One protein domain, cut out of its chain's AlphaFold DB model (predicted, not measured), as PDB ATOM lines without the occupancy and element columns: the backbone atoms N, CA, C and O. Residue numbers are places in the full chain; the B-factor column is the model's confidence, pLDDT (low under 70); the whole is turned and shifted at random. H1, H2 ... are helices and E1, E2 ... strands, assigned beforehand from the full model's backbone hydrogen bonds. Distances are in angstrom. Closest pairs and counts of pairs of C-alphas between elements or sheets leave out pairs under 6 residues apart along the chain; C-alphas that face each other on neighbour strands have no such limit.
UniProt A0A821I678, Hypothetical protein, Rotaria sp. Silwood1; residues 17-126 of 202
ATOM      1  N   ILE A  17     194.939 232.001 147.729       73.75
ATOM      2  CA  ILE A  17     193.847 232.055 146.743       73.75
ATOM      3  C   ILE A  17     192.962 230.812 146.865       73.75
ATOM      4  O   ILE A  17     191.734 230.910 146.857       73.75
ATOM      5  N   GLU A  18     193.572 229.637 147.016       75.56
ATOM      6  CA  GLU A  18     192.832 228.390 147.204       75.56
ATOM      7  C   GLU A  18     192.133 228.343 148.567       75.56
ATOM      8  O   GLU A  18     190.986 227.905 148.637       75.56
ATOM      9  N   ASN A  19     192.756 228.873 149.626       75.56
ATOM     10  CA  ASN A  19     192.123 228.997 150.943       75.56
ATOM     11  C   ASN A  19     190.866 229.879 150.913       75.56
ATOM     12  O   ASN A  19     189.852 229.528 151.516       75.56
ATOM     13  N   GLU A  20     190.893 230.990 150.173       77.44
ATOM     14  CA  GLU A  20     189.701 231.814 149.936       77.44
ATOM     15  C   GLU A  20     188.638 231.040 149.135       77.44
ATOM     16  O   GLU A  20     187.443 231.105 149.439       77.44
ATOM     17  N   GLY A  21     189.059 230.246 148.143       73.88
ATOM     18  CA  GLY A  21     188.175 229.352 147.388       73.88
ATOM     19  C   GLY A  21     187.472 228.317 148.274       73.88
ATOM     20  O   GLY A  21     186.261 228.110 148.149       73.88
ATOM     21  N   VAL A  22     188.209 227.725 149.214       76.75
ATOM     22  CA  VAL A  22     187.697 226.782 150.215       76.75
ATOM     23  C   VAL A  22     186.749 227.481 151.194       76.75
ATOM     24  O   VAL A  22     185.666 226.963 151.461       76.75
ATOM     25  N   SER A  23     187.080 228.687 151.667       76.25
ATOM     26  CA  SER A  23     186.186 229.469 152.536       76.25
ATOM     27  C   SER A  23     184.834 229.731 151.864       76.25
ATOM     28  O   SER A  23     183.783 229.452 152.438       76.25
ATOM     29  N   ARG A  24     184.841 230.173 150.600       78.75
ATOM     30  CA  ARG A  24     183.610 230.410 149.824       78.75
ATOM     31  C   ARG A  24     182.810 229.136 149.571       78.75
ATOM     32  O   ARG A  24     181.581 229.190 149.493       78.75
ATOM     33  N   ALA A  25     183.486 228.000 149.405       79.62
ATOM     34  CA  ALA A  25     182.831 226.702 149.295       79.62
ATOM     35  C   ALA A  25     182.073 226.348 150.585       79.62
ATOM     36  O   ALA A  25     180.925 225.908 150.504       79.62
ATOM     37  N   PHE A  26     182.663 226.607 151.759       78.44
ATOM     38  CA  PHE A  26     181.990 226.404 153.045       78.44
ATOM     39  C   PHE A  26     180.794 227.333 153.245       78.44
ATOM     40  O   PHE A  26     179.732 226.863 153.650       78.44
ATOM     41  N   ASP A  27     180.921 228.620 152.916       78.69
ATOM     42  CA  ASP A  27     179.808 229.569 153.050       78.69
ATOM     43  C   ASP A  27     178.609 229.152 152.187       78.69
ATOM     44  O   ASP A  27     177.465 229.158 152.646       78.69
ATOM     45  N   ARG A  28     178.866 228.698 150.952       78.69
ATOM     46  CA  ARG A  28     177.820 228.157 150.071       78.69
ATOM     47  C   ARG A  28     177.224 226.859 150.596       78.69
ATOM     48  O   ARG A  28     176.010 226.694 150.521       78.69
ATOM     49  N   ALA A  29     178.047 225.959 151.133       78.94
ATOM     50  CA  ALA A  29     177.565 224.720 151.736       78.94
ATOM     51  C   ALA A  29     176.662 224.996 152.952       78.94
ATOM     52  O   ALA A  29     175.663 224.310 153.134       78.94
ATOM     53  N   ASN A  30     176.958 226.026 153.747       77.06
ATOM     54  CA  ASN A  30     176.130 226.412 154.892       77.06
ATOM     55  C   ASN A  30     174.806 227.082 154.496       77.06
ATOM     56  O   ASN A  30     173.837 226.996 155.247       77.06
ATOM     57  N   ALA A  31     174.757 227.744 153.339       78.00
ATOM     58  CA  ALA A  31     173.565 228.429 152.844       78.00
ATOM     59  C   ALA A  31     172.660 227.549 151.958       78.00
ATOM     60  O   ALA A  31     171.619 228.022 151.508       78.00
ATOM     61  N   CYS A  32     173.057 226.308 151.655       80.38
ATOM     62  CA  CYS A  32     172.318 225.445 150.735       80.38
ATOM     63  C   CYS A  32     171.164 224.684 151.412       80.38
ATOM     64  O   CYS A  32     171.255 224.291 152.573       80.38
ATOM     65  N   ASP A  33     170.098 224.420 150.651       82.00
ATOM     66  CA  ASP A  33     168.974 223.585 151.099       82.00
ATOM     67  C   ASP A  33     169.298 222.079 151.054       82.00
ATOM     68  O   ASP A  33     168.737 221.287 151.815       82.00
ATOM     69  N   LEU A  34     170.201 221.679 150.153       85.25
ATOM     70  CA  LEU A  34     170.669 220.308 149.966       85.25
ATOM     71  C   LEU A  34     172.162 220.307 149.643       85.25
ATOM     72  O   LEU A  34     172.586 220.917 148.660       85.25
ATOM     73  N   LEU A  35     172.934 219.547 150.418       87.44
ATOM     74  CA  LEU A  35     174.354 219.337 150.161       87.44
ATOM     75  C   LEU A  35     174.587 217.985 149.482       87.44
ATOM     76  O   LEU A  35     174.299 216.938 150.060       87.44
ATOM     77  N   VAL A  36     175.168 218.001 148.282       88.88
ATOM     78  CA  VAL A  36     175.644 216.787 147.606       88.88
ATOM     79  C   VAL A  36     177.142 216.646 147.860       88.88
ATOM     80  O   VAL A  36     177.925 217.488 147.424       88.88
ATOM     81  N   VAL A  37     177.547 215.599 148.579       87.94
ATOM     82  CA  VAL A  37     178.957 215.351 148.911       87.94
ATOM     83  C   VAL A  37     179.478 214.202 148.070       87.94
ATOM     84  O   VAL A  37     178.968 213.093 148.171       87.94
ATOM     85  N   VAL A  38     180.521 214.446 147.281       89.25
ATOM     86  CA  VAL A  38     181.182 213.409 146.483       89.25
ATOM     87  C   VAL A  38     182.462 212.968 147.183       89.25
ATOM     88  O   VAL A  38     183.354 213.781 147.417       89.25
ATOM     89  N   ILE A  39     182.557 211.681 147.506       87.31
ATOM     90  CA  ILE A  39     183.708 211.065 148.173       87.31
ATOM     91  C   ILE A  39     184.311 210.025 147.232       87.31
ATOM     92  O   ILE A  39     183.591 209.246 146.614       87.31
ATOM     93  N   ASP A  40     185.638 210.008 147.120       87.88
ATOM     94  CA  ASP A  40     186.349 208.926 146.439       87.88
ATOM     95  C   ASP A  40     186.346 207.677 147.326       87.88
ATOM     96  O   ASP A  40     186.873 207.697 148.441       87.88
ATOM     97  N   ILE A  41     185.761 206.590 146.826       86.62
ATOM     98  CA  ILE A  41     185.635 205.328 147.558       86.62
ATOM     99  C   ILE A  41     186.988 204.733 147.974       86.62
ATOM    100  O   ILE A  41     187.065 204.049 148.989       86.62
ATOM    101  N   ASN A  42     188.069 205.037 147.248       83.44
ATOM    102  CA  ASN A  42     189.402 204.490 147.522       83.44
ATOM    103  C   ASN A  42     190.051 205.064 148.789       83.44
ATOM    104  O   ASN A  42     191.045 204.528 149.270       83.44
ATOM    105  N   ILE A  43     189.517 206.169 149.317       81.88
ATOM    106  CA  ILE A  43     189.988 206.767 150.574       81.88
ATOM    107  C   ILE A  43     189.431 205.993 151.780       81.88
ATOM    108  O   ILE A  43     189.994 206.056 152.872       81.88
ATOM    109  N   LEU A  44     188.339 205.249 151.591       78.94
ATOM    110  CA  LEU A  44     187.690 204.481 152.645       78.94
ATOM    111  C   LEU A  44     188.367 203.111 152.791       78.94
ATOM    112  O   LEU A  44     188.564 202.374 151.826       78.94
ATOM    113  N   SER A  45     188.721 202.762 154.023       73.00
ATOM    114  CA  SER A  45     189.283 201.464 154.382       73.00
ATOM    115  C   SER A  45     188.203 200.384 154.371       73.00
ATOM    116  O   SER A  45     187.152 200.523 154.993       73.00
ATOM    117  N   MET A  46     188.486 199.250 153.733       66.56
ATOM    118  CA  MET A  46     187.535 198.135 153.605       66.56
ATOM    119  C   MET A  46     187.402 197.276 154.878       66.56
ATOM    120  O   MET A  46     186.530 196.402 154.945       66.56
ATOM    121  N   ASN A  47     188.265 197.517 155.871       66.38
ATOM    122  CA  ASN A  47     188.390 196.712 157.091       66.38
ATOM    123  C   ASN A  47     187.639 197.291 158.301       66.38
ATOM    124  O   ASN A  47     187.539 196.622 159.326       66.38
ATOM    125  N   GLU A  48     187.120 198.512 158.199       69.12
ATOM    126  CA  GLU A  48     186.421 199.207 159.285       69.12
ATOM    127  C   GLU A  48     184.946 199.451 158.934       69.12
ATOM    128  O   GLU A  48     184.521 199.294 157.787       69.12
ATOM    129  N   ASN A  49     184.151 199.853 159.931       76.25
ATOM    130  CA  ASN A  49     182.759 200.233 159.719       76.25
ATOM    131  C   ASN A  49     182.687 201.454 158.795       76.25
ATOM    132  O   ASN A  49     183.238 202.521 159.072       76.25
ATOM    133  N   LEU A  50     182.007 201.289 157.668       75.88
ATOM    134  CA  LEU A  50     182.043 202.269 156.601       75.88
ATOM    135  C   LEU A  50     181.190 203.511 156.903       75.88
ATOM    136  O   LEU A  50     181.549 204.616 156.503       75.88
ATOM    137  N   ALA A  51     180.109 203.348 157.674       75.00
ATOM    138  CA  ALA A  51     179.296 204.468 158.143       75.00
ATOM    139  C   ALA A  51     180.109 205.409 159.053       75.00
ATOM    140  O   ALA A  51     180.102 206.621 158.851       75.00
ATOM    141  N   GLU A  52     180.884 204.844 159.985       77.25
ATOM    142  CA  GLU A  52     181.753 205.610 160.889       77.25
ATOM    143  C   GLU A  52     182.856 206.354 160.132       77.25
ATOM    144  O   GLU A  52     183.165 207.502 160.449       77.25
ATOM    145  N   GLN A  53     183.437 205.739 159.100       78.50
ATOM    146  CA  GLN A  53     184.448 206.403 158.279       78.50
ATOM    147  C   GLN A  53     183.881 207.573 157.482       78.50
ATOM    148  O   GLN A  53     184.520 208.621 157.416       78.50
ATOM    149  N   ILE A  54     182.688 207.420 156.898       78.75
ATOM    150  CA  ILE A  54     182.011 208.514 156.196       78.75
ATOM    151  C   ILE A  54     181.738 209.658 157.177       78.75
ATOM    152  O   ILE A  54     182.075 210.804 156.883       78.75
ATOM    153  N   GLU A  55     181.202 209.364 158.363       77.81
ATOM    154  CA  GLU A  55     180.960 210.381 159.390       77.81
ATOM    155  C   GLU A  55     182.248 211.065 159.852       77.81
ATOM    156  O   GLU A  55     182.282 212.291 159.965       77.81
ATOM    157  N   LYS A  56     183.328 210.307 160.058       78.94
ATOM    158  CA  LYS A  56     184.648 210.838 160.417       78.94
ATOM    159  C   LYS A  56     185.241 211.702 159.306       78.94
ATOM    160  O   LYS A  56     185.829 212.747 159.572       78.94
ATOM    161  N   HIS A  57     185.089 211.292 158.051       78.94
ATOM    162  CA  HIS A  57     185.582 212.057 156.913       78.94
ATOM    163  C   HIS A  57     184.791 213.359 156.741       78.94
ATOM    164  O   HIS A  57     185.373 214.404 156.457       78.94
ATOM    165  N   LEU A  58     183.475 213.324 156.958       76.94
ATOM    166  CA  LEU A  58     182.640 214.521 156.973       76.94
ATOM    167  C   LEU A  58     182.996 215.426 158.161       76.94
ATOM    168  O   LEU A  58     183.210 216.618 157.976       76.94
ATOM    169  N   SER A  59     183.131 214.895 159.375       74.94
ATOM    170  CA  SER A  59     183.466 215.718 160.542       74.94
ATOM    171  C   SER A  59     184.844 216.375 160.419       74.94
ATOM    172  O   SER A  59     184.986 217.529 160.818       74.94
ATOM    173  N   ASN A  60     185.817 215.708 159.788       73.69
ATOM    174  CA  ASN A  60     187.140 216.261 159.475       73.69
ATOM    175  C   ASN A  60     187.117 217.341 158.383       73.69
ATOM    176  O   ASN A  60     187.903 218.282 158.426       73.69
ATOM    177  N   LEU A  61     186.237 217.215 157.386       70.50
ATOM    178  CA  LEU A  61     186.093 218.238 156.349       70.50
ATOM    179  C   LEU A  61     185.396 219.487 156.891       70.50
ATOM    180  O   LEU A  61     185.735 220.593 156.498       70.50
ATOM    181  N   PHE A  62     184.452 219.327 157.816       66.12
ATOM    182  CA  PHE A  62     183.614 220.417 158.321       66.12
ATOM    183  C   PHE A  62     183.966 220.845 159.758       66.12
ATOM    184  O   PHE A  62     183.166 221.508 160.415       66.12
ATOM    185  N   THR A  63     185.167 220.515 160.260       50.88
ATOM    186  CA  THR A  63     185.585 220.740 161.667       50.88
ATOM    187  C   THR A  63     185.698 222.214 162.070       50.88
ATOM    188  O   THR A  63     186.060 222.528 163.202       50.88
ATOM    189  N   ILE A  64     185.389 223.153 161.179       44.12
ATOM    190  CA  ILE A  64     185.563 224.578 161.424       44.12
ATOM    191  C   ILE A  64     184.203 225.280 161.258       44.12
ATOM    192  O   ILE A  64     183.771 225.604 160.159       44.12
ATOM    193  N   LYS A  65     183.584 225.568 162.415       42.78
ATOM    194  CA  LYS A  65     182.715 226.733 162.704       42.78
ATOM    195  C   LYS A  65     181.193 226.713 162.499       42.78
ATOM    196  O   LYS A  65     180.609 227.785 162.638       42.78
ATOM    197  N   SER A  66     180.477 225.601 162.315       44.66
ATOM    198  CA  SER A  66     179.004 225.711 162.417       44.66
ATOM    199  C   SER A  66     178.276 224.471 162.910       44.66
ATOM    200  O   SER A  66     178.217 223.440 162.248       44.66
ATOM    201  N   SER A  67     177.606 224.642 164.050       47.94
ATOM    202  CA  SER A  67     176.514 223.803 164.552       47.94
ATOM    203  C   SER A  67     175.422 223.537 163.501       47.94
ATOM    204  O   SER A  67     174.755 222.509 163.574       47.94
ATOM    205  N   SER A  68     175.292 224.393 162.481       51.84
ATOM    206  CA  SER A  68     174.377 224.206 161.347       51.84
ATOM    207  C   SER A  68     174.727 223.029 160.431       51.84
ATOM    208  O   SER A  68     173.856 222.552 159.711       51.84
ATOM    209  N   PHE A  69     175.962 222.507 160.446       53.97
ATOM    210  CA  PHE A  69     176.327 221.427 159.523       53.97
ATOM    211  C   PHE A  69     175.628 220.099 159.849       53.97
ATOM    212  O   PHE A  69     175.368 219.297 158.953       53.97
ATOM    213  N   HIS A  70     175.291 219.843 161.117       55.94
ATOM    214  CA  HIS A  70     174.568 218.627 161.505       55.94
ATOM    215  C   HIS A  70     173.091 218.646 161.085       55.94
ATOM    216  O   HIS A  70     172.525 217.577 160.877       55.94
ATOM    217  N   SER A  71     172.484 219.827 160.924       61.59
ATOM    218  CA  SER A  71     171.073 219.975 160.535       61.59
ATOM    219  C   SER A  71     170.841 220.013 159.024       61.59
ATOM    220  O   SER A  71     169.696 219.905 158.585       61.59
ATOM    221  N   LEU A  72     171.893 220.187 158.220       68.88
ATOM    222  CA  LEU A  72     171.770 220.200 156.763       68.88
ATOM    223  C   LEU A  72     171.407 218.813 156.243       68.88
ATOM    224  O   LEU A  72     171.990 217.806 156.654       68.88
ATOM    225  N   THR A  73     170.478 218.770 155.290       79.19
ATOM    226  CA  THR A  73     170.202 217.525 154.575       79.19
ATOM    227  C   THR A  73     171.326 217.249 153.584       79.19
ATOM    228  O   THR A  73     171.773 218.148 152.867       79.19
ATOM    229  N   LYS A  74     171.798 216.002 153.560       85.06
ATOM    230  CA  LYS A  74     172.981 215.587 152.808       85.06
ATOM    231  C   LYS A  74     172.661 214.379 151.954       85.06
ATOM    232  O   LYS A  74     171.978 213.466 152.411       85.06
ATOM    233  N   LEU A  75     173.227 214.366 150.757       88.50
ATOM    234  CA  LEU A  75     173.190 213.243 149.836       88.50
ATOM    235  C   LEU A  75     174.639 212.899 149.480       88.50
ATOM    236  O   LEU A  75     175.380 213.737 148.967       88.50
ATOM    237  N   ILE A  76     175.074 211.704 149.858       88.88
ATOM    238  CA  ILE A  76     176.477 211.290 149.829       88.88
ATOM    239  C   ILE A  76     176.678 210.371 148.631       88.88
ATOM    240  O   ILE A  76     176.031 209.336 148.522       88.88
ATOM    241  N   LEU A  77     177.589 210.745 147.742       91.06
ATOM    242  CA  LEU A  77     177.942 210.005 146.542       91.06
ATOM    243  C   LEU A  77     179.320 209.376 146.732       91.06
ATOM    244  O   LEU A  77     180.323 210.086 146.805       91.06
ATOM    245  N   LEU A  78     179.373 208.048 146.806       90.19
ATOM    246  CA  LEU A  78     180.634 207.308 146.834       90.19
ATOM    247  C   LEU A  78     181.043 207.020 145.394       90.19
ATOM    248  O   LEU A  78     180.523 206.103 144.766       90.19
ATOM    249  N   ASN A  79     181.923 207.853 144.854       90.94
ATOM    250  CA  ASN A  79     182.338 207.795 143.461       90.94
ATOM    251  C   ASN A  79     183.477 206.786 143.242       90.94
ATOM    252  O   ASN A  79     184.242 206.490 144.160       90.94
ATOM    253  N   LYS A  80     183.640 206.364 141.983       90.75
ATOM    254  CA  LYS A  80     184.657 205.429 141.476       90.75
ATOM    255  C   LYS A  80     184.451 203.972 141.888       90.75
ATOM    256  O   LYS A  80     185.417 203.234 142.068       90.75
ATOM    257  N   ILE A  81     183.197 203.538 142.018       88.31
ATOM    258  CA  ILE A  81     182.889 202.132 142.336       88.31
ATOM    259  C   ILE A  81     183.403 201.139 141.287       88.31
ATOM    260  O   ILE A  81     183.577 199.971 141.597       88.31
ATOM    261  N   ASP A  82     183.686 201.602 140.068       85.62
ATOM    262  CA  ASP A  82     184.316 200.819 139.003       85.62
ATOM    263  C   ASP A  82     185.734 200.333 139.346       85.62
ATOM    264  O   ASP A  82     186.222 199.392 138.726       85.62
ATOM    265  N   LEU A  83     186.385 200.942 140.341       86.19
ATOM    266  CA  LEU A  83     187.714 200.552 140.815       86.19
ATOM    267  C   LEU A  83     187.672 199.551 141.978       86.19
ATOM    268  O   LEU A  83     188.720 199.180 142.503       86.19
ATOM    269  N   VAL A  84     186.478 199.131 142.403       81.94
ATOM    270  CA  VAL A  84     186.262 198.311 143.598       81.94
ATOM    271  C   VAL A  84     185.657 196.961 143.205       81.94
ATOM    272  O   VAL A  84     184.825 196.877 142.309       81.94
ATOM    273  N   GLU A  85     186.067 195.883 143.879       75.75
ATOM    274  CA  GLU A  85     185.541 194.534 143.631       75.75
ATOM    275  C   GLU A  85     184.043 194.404 143.990       75.75
ATOM    276  O   GLU A  85     183.583 194.949 144.999       75.75
ATOM    277  N   GLU A  86     183.289 193.606 143.217       66.69
ATOM    278  CA  GLU A  86     181.829 193.392 143.361       66.69
ATOM    279  C   GLU A  86     181.384 193.014 144.786       66.69
ATOM    280  O   GLU A  86     180.335 193.452 145.261       66.69
ATOM    281  N   ASN A  87     182.204 192.250 145.515       63.78
ATOM    282  CA  ASN A  87     181.907 191.808 146.885       63.78
ATOM    283  C   ASN A  87     181.745 192.973 147.873       63.78
ATOM    284  O   ASN A  87     181.100 192.844 148.915       63.78
ATOM    285  N   ILE A  88     182.350 194.116 147.558       63.50
ATOM    286  CA  ILE A  88     182.349 195.303 148.403       63.50
ATOM    287  C   ILE A  88     181.114 196.162 148.087       63.50
ATOM    288  O   ILE A  88     180.552 196.780 148.988       63.50
ATOM    289  N   GLN A  89     180.599 196.104 146.855       61.22
ATOM    290  CA  GLN A  89     179.394 196.813 146.405       61.22
ATOM    291  C   GLN A  89     178.153 196.460 147.250       61.22
ATOM    292  O   GLN A  89     177.354 197.333 147.591       61.22
ATOM    293  N   LEU A  90     178.052 195.203 147.701       61.19
ATOM    294  CA  LEU A  90     176.994 194.734 148.604       61.19
ATOM    295  C   LEU A  90     177.052 195.364 150.005       61.19
ATOM    296  O   LEU A  90     176.005 195.554 150.619       61.19
ATOM    297  N   LYS A  91     178.244 195.718 150.507       67.38
ATOM    298  CA  LYS A  91     178.393 196.408 151.803       67.38
ATOM    299  C   LYS A  91     177.906 197.854 151.728       67.38
ATOM    300  O   LYS A  91     177.343 198.356 152.694       67.38
ATOM    301  N   TYR A  92     178.086 198.513 150.583       65.06
ATOM    302  CA  TYR A  92     177.638 199.895 150.389       65.06
ATOM    303  C   TYR A  92     176.123 200.010 150.230       65.06
ATOM    304  O   TYR A  92     175.535 200.973 150.707       65.06
ATOM    305  N   ASN A  93     175.476 198.999 149.645       60.03
ATOM    306  CA  ASN A  93     174.014 198.954 149.534       60.03
ATOM    307  C   ASN A  93     173.302 198.772 150.889       60.03
ATOM    308  O   ASN A  93     172.096 198.975 150.974       60.03
ATOM    309  N   GLN A  94     174.027 198.379 151.943       64.19
ATOM    310  CA  GLN A  94     173.501 198.265 153.310       64.19
ATOM    311  C   GLN A  94     173.595 199.577 154.104       64.19
ATOM    312  O   GLN A  94     173.195 199.622 155.268       64.19
ATOM    313  N   LEU A  95     174.151 200.635 153.510       67.62
ATOM    314  CA  LEU A  95     174.264 201.935 154.155       67.62
ATOM    315  C   LEU A  95     172.927 202.674 154.174       67.62
ATOM    316  O   LEU A  95     171.950 202.294 153.536       67.62
ATOM    317  N   ASN A  96     172.915 203.761 154.939       71.19
ATOM    318  CA  ASN A  96     171.785 204.667 155.053       71.19
ATOM    319  C   ASN A  96     171.301 205.149 153.670       71.19
ATOM    320  O   ASN A  96     172.111 205.348 152.767       71.19
ATOM    321  N   ASP A  97     170.002 205.420 153.529       75.06
ATOM    322  CA  ASP A  97     169.344 205.686 152.234       75.06
ATOM    323  C   ASP A  97     169.893 206.939 151.507       75.06
ATOM    324  O   ASP A  97     169.759 207.105 150.293       75.06
ATOM    325  N   ASN A  98     170.588 207.801 152.252       81.44
ATOM    326  CA  ASN A  98     171.252 209.006 151.758       81.44
ATOM    327  C   ASN A  98     172.645 208.759 151.151       81.44
ATOM    328  O   ASN A  98     173.270 209.719 150.699       81.44
ATOM    329  N   VAL A  99     173.156 207.524 151.160       87.50
ATOM    330  CA  VAL A  99     174.446 207.154 150.563       87.50
ATOM    331  C   VAL A  99     174.204 206.387 149.269       87.50
ATOM    332  O   VAL A  99     173.499 205.384 149.263       87.50
ATOM    333  N   ILE A 100     174.800 206.847 148.170       88.88
ATOM    334  CA  ILE A 100     174.648 206.240 146.848       88.88
ATOM    335  C   ILE A 100     176.037 205.933 146.276       88.88
ATOM    336  O   ILE A 100     176.803 206.860 145.992       88.88
ATOM    337  N   PRO A 101     176.394 204.651 146.096       89.31
ATOM    338  CA  PRO A 101     177.587 204.281 145.351       89.31
ATOM    339  C   PRO A 101     177.373 204.577 143.867       89.31
ATOM    340  O   PRO A 101     176.412 204.081 143.289       89.31
ATOM    341  N   ILE A 102     178.254 205.360 143.244       91.06
ATOM    342  CA  ILE A 102     178.175 205.729 141.825       91.06
ATOM    343  C   ILE A 102     179.517 205.560 141.111       91.06
ATOM    344  O   ILE A 102     180.592 205.598 141.712       91.06
ATOM    345  N   SER A 103     179.464 205.453 139.788       91.38
ATOM    346  CA  SER A 103     180.622 205.741 138.946       91.38
ATOM    347  C   SER A 103     180.256 206.848 137.977       91.38
ATOM    348  O   SER A 103     179.414 206.666 137.098       91.38
ATOM    349  N   CYS A 104     180.906 208.003 138.116       90.31
ATOM    350  CA  CYS A 104     180.704 209.108 137.182       90.31
ATOM    351  C   CYS A 104     181.216 208.792 135.767       90.31
ATOM    352  O   CYS A 104     180.769 209.429 134.819       90.31
ATOM    353  N   ILE A 105     182.150 207.843 135.616       90.44
ATOM    354  CA  ILE A 105     182.730 207.486 134.313       90.44
ATOM    355  C   ILE A 105     181.835 206.484 133.587       90.44
ATOM    356  O   ILE A 105     181.482 206.708 132.433       90.44
ATOM    357  N   SER A 106     181.462 205.385 134.248       89.06
ATOM    358  CA  SER A 106     180.624 204.358 133.617       89.06
ATOM    359  C   SER A 106     179.130 204.688 133.665       89.06
ATOM    360  O   SER A 106     178.345 204.075 132.948       89.06
ATOM    361  N   GLY A 107     178.724 205.659 134.490       87.62
ATOM    362  CA  GLY A 107     177.332 206.078 134.656       87.62
ATOM    363  C   GLY A 107     176.512 205.185 135.594       87.62
ATOM    364  O   GLY A 107     175.309 205.405 135.752       87.62
ATOM    365  N   VAL A 108     177.136 204.190 136.231       89.06
ATOM    366  CA  VAL A 108     176.456 203.283 137.166       89.06
ATOM    367  C   VAL A 108     175.837 204.080 138.317       89.06
ATOM    368  O   VAL A 108     176.485 204.950 138.903       89.06
ATOM    369  N   ASN A 109     174.570 203.774 138.620       88.75
ATOM    370  CA  ASN A 109     173.742 204.371 139.678       88.75
ATOM    371  C   ASN A 109     173.489 205.890 139.579       88.75
ATOM    372  O   ASN A 109     172.846 206.468 140.455       88.75
ATOM    373  N   ILE A 110     173.877 206.549 138.480       90.25
ATOM    374  CA  ILE A 110     173.537 207.964 138.248       90.25
ATOM    375  C   ILE A 110     172.018 208.167 138.167       90.25
ATOM    376  O   ILE A 110     171.491 209.152 138.679       90.25
ATOM    377  N   GLN A 111     171.289 207.225 137.566       90.31
ATOM    378  CA  GLN A 111     169.833 207.320 137.454       90.31
ATOM    379  C   GLN A 111     169.127 207.186 138.814       90.31
ATOM    380  O   GLN A 111     168.119 207.851 139.049       90.31
ATOM    381  N   GLU A 112     169.680 206.380 139.727       89.56
ATOM    382  CA  GLU A 112     169.216 206.292 141.116       89.56
ATOM    383  C   GLU A 112     169.481 207.601 141.869       89.56
ATOM    384  O   GLU A 112     168.599 208.121 142.553       89.56
ATOM    385  N   PHE A 113     170.665 208.190 141.688       90.25
ATOM    386  CA  PHE A 113     170.965 209.507 142.245       90.25
ATOM    387  C   PHE A 113     169.972 210.572 141.764       90.25
ATOM    388  O   PHE A 113     169.405 211.300 142.580       90.25
ATOM    389  N   LEU A 114     169.711 210.639 140.456       90.31
ATOM    390  CA  LEU A 114     168.780 211.615 139.892       90.31
ATOM    391  C   LEU A 114     167.347 211.413 140.392       90.31
ATOM    392  O   LEU A 114     166.652 212.398 140.648       90.31
ATOM    393  N   SER A 115     166.893 210.170 140.559       89.06
ATOM    394  CA  SER A 115     165.549 209.897 141.076       89.06
ATOM    395  C   SER A 115     165.410 210.317 142.544       89.06
ATOM    396  O   SER A 115     164.438 210.997 142.888       89.06
ATOM    397  N   LYS A 116     166.411 210.020 143.385       88.38
ATOM    398  CA  LYS A 116     166.465 210.466 144.788       88.38
ATOM    399  C   LYS A 116     166.538 211.990 144.904       88.38
ATOM    400  O   LYS A 116     165.765 212.578 145.659       88.38
ATOM    401  N   LEU A 117     167.388 212.642 144.107       88.12
ATOM    402  CA  LEU A 117     167.482 214.104 144.050       88.12
ATOM    403  C   LEU A 117     166.140 214.735 143.643       88.12
ATOM    404  O   LEU A 117     165.681 215.684 144.273       88.12
ATOM    405  N   THR A 118     165.486 214.181 142.619       86.31
ATOM    406  CA  THR A 118     164.187 214.675 142.135       86.31
ATOM    407  C   THR A 118     163.112 214.545 143.209       86.31
ATOM    408  O   THR A 118     162.365 215.494 143.438       86.31
ATOM    409  N   LYS A 119     163.057 213.402 143.905       85.44
ATOM    410  CA  LYS A 119     162.125 213.183 145.016       85.44
ATOM    411  C   LYS A 119     162.350 214.196 146.139       85.44
ATOM    412  O   LYS A 119     161.392 214.810 146.597       85.44
ATOM    413  N   TYR A 120     163.607 214.428 146.513       82.81
ATOM    414  CA  TYR A 120     163.959 215.399 147.547       82.81
ATOM    415  C   TYR A 120     163.529 216.827 147.180       82.81
ATOM    416  O   TYR A 120     162.900 217.529 147.972       82.81
ATOM    417  N   ILE A 121     163.834 217.255 145.950       82.75
ATOM    418  CA  ILE A 121     163.440 218.579 145.454       82.75
ATOM    419  C   ILE A 121     161.915 218.696 145.416       82.75
ATOM    420  O   ILE A 121     161.384 219.729 145.818       82.75
ATOM    421  N   ALA A 122     161.210 217.653 144.970       80.88
ATOM    422  CA  ALA A 122     159.755 217.640 144.943       80.88
ATOM    423  C   ALA A 122     159.176 217.846 146.348       80.88
ATOM    424  O   ALA A 122     158.386 218.765 146.526       80.88
ATOM    425  N   GLU A 123     159.622 217.089 147.353       80.25
ATOM    426  CA  GLU A 123     159.170 217.230 148.748       80.25
ATOM    427  C   GLU A 123     159.427 218.635 149.322       80.25
ATOM    428  O   GLU A 123     158.594 219.165 150.052       80.25
ATOM    429  N   LYS A 124     160.546 219.277 148.966       72.44
ATOM    430  CA  LYS A 124     160.874 220.641 149.422       72.44
ATOM    431  C   LYS A 124     160.151 221.750 148.662       72.44
ATOM    432  O   LYS A 124     159.903 222.810 149.225       72.44
ATOM    433  N   CYS A 125     159.852 221.534 147.384       65.56
ATOM    434  CA  CYS A 125     159.206 222.524 146.519       65.56
ATOM    435  C   CYS A 125     157.680 222.388 146.476       65.56
ATOM    436  O   CYS A 125     157.018 223.276 145.945       65.56
ATOM    437  N   THR A 126     157.115 221.301 147.005       52.69
ATOM    438  CA  THR A 126     155.667 221.092 147.059       52.69
ATOM    439  C   THR A 126     155.139 221.265 148.479       52.69
ATOM    440  O   THR A 126     154.879 220.308 149.195       52.69
TER     441      THR A 126
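What this domain is: This is residues 17 to 126 of the 202 residues of the protein "Hypothetical protein" of Rotaria sp. Silwood1 (UniProt A0A821I678). A small parallel sheet of three strands forms the middle, with the long helix H5 running along it over one face. Helices H1 and H4 lie beyond its two edges, H1 past E1 and H4 past E3, while H2 only grazes the sheet; residues 17 to 25 of H1 stick out. The printed part has 110 residues with five named helices and three named strands, in the order H1 E1 H2 H3 E2 H4 E3 H5, and the class is mixed, helices and strands. The sheet's order is E1 E2 E3, with both neighbour pairs parallel. The whole is compact, with a radius of gyration of the C-alphas of 14.9 A and spans of 38 by 35 by 26 A.

How they stand to each other: In the sheet, E2, residues 74 to 79, is the inner strand, and E1, residues 35 to 40, and E3, residues 99 to 101, are the edge strands. E1 and E2 are parallel at 23 degrees, with N 37 and O 75 within hydrogen-bond range at 2.9 A. E2 and E3 are parallel at 18 degrees, with N 100 and O 76 within hydrogen-bond range at 2.8 A. H5, residues 110 to 125, is on the sheet at a height over the sheet of 10.9 A, making two layers, a helix on one face of a sheet. It lies over E2 and runs along the strands, at 9 degrees to E2 on the local plane; its closest C-alphas to E3 are those of Phe 113 and Ile 100, 6.7 A apart. H2, residues 50 to 61, only grazes the sheet with residues 51 to 58. H4, residues 86 to 92, only just on the sheet with 5 pairs of C-alphas within 10 A, grazes it with residues 89 to 92. H1, residues 17 to 31, and H3, residues 67 to 70, are close but not clearly touching, with the closest C-alphas, those of Asn 30 and Phe 69, 6.8 A apart. E1, H2 H3, E2 and E2, H4, E3 are strand-helix-strand units, parallel neighbour strands joined through helices, each with a right-handed crossover. Every O i to N i+4 pair is within hydrogen-bond range in H1, H2 and H5; H4 has 1 of 3, beside 3 of 4 O i to N i+3 pairs, and H3 is too short for an O i to N i+4 pair.

Where its parts are: E1 is 16.3 A long and E2 15.4 A. H5 measures 22.0 A, H1 21.5 A and H2 16.5 A. H1 begins at C-alpha 17 (193.847, 232.055, 146.743), E2 begins at C-alpha 74 (172.981, 215.587, 152.808), and H5 ends at C-alpha 125 (159.206, 222.524, 146.519).

The domain as a whole: The two C-alphas farthest apart, those of Asn 47 and Thr 126, are 42.0 A apart. The printed part has no cut and no long link. The mean pLDDT of the printed part is 77.3, and it is under 70 in residues 46 to 48, 62 to 72, 86 to 95 and 125 to 126.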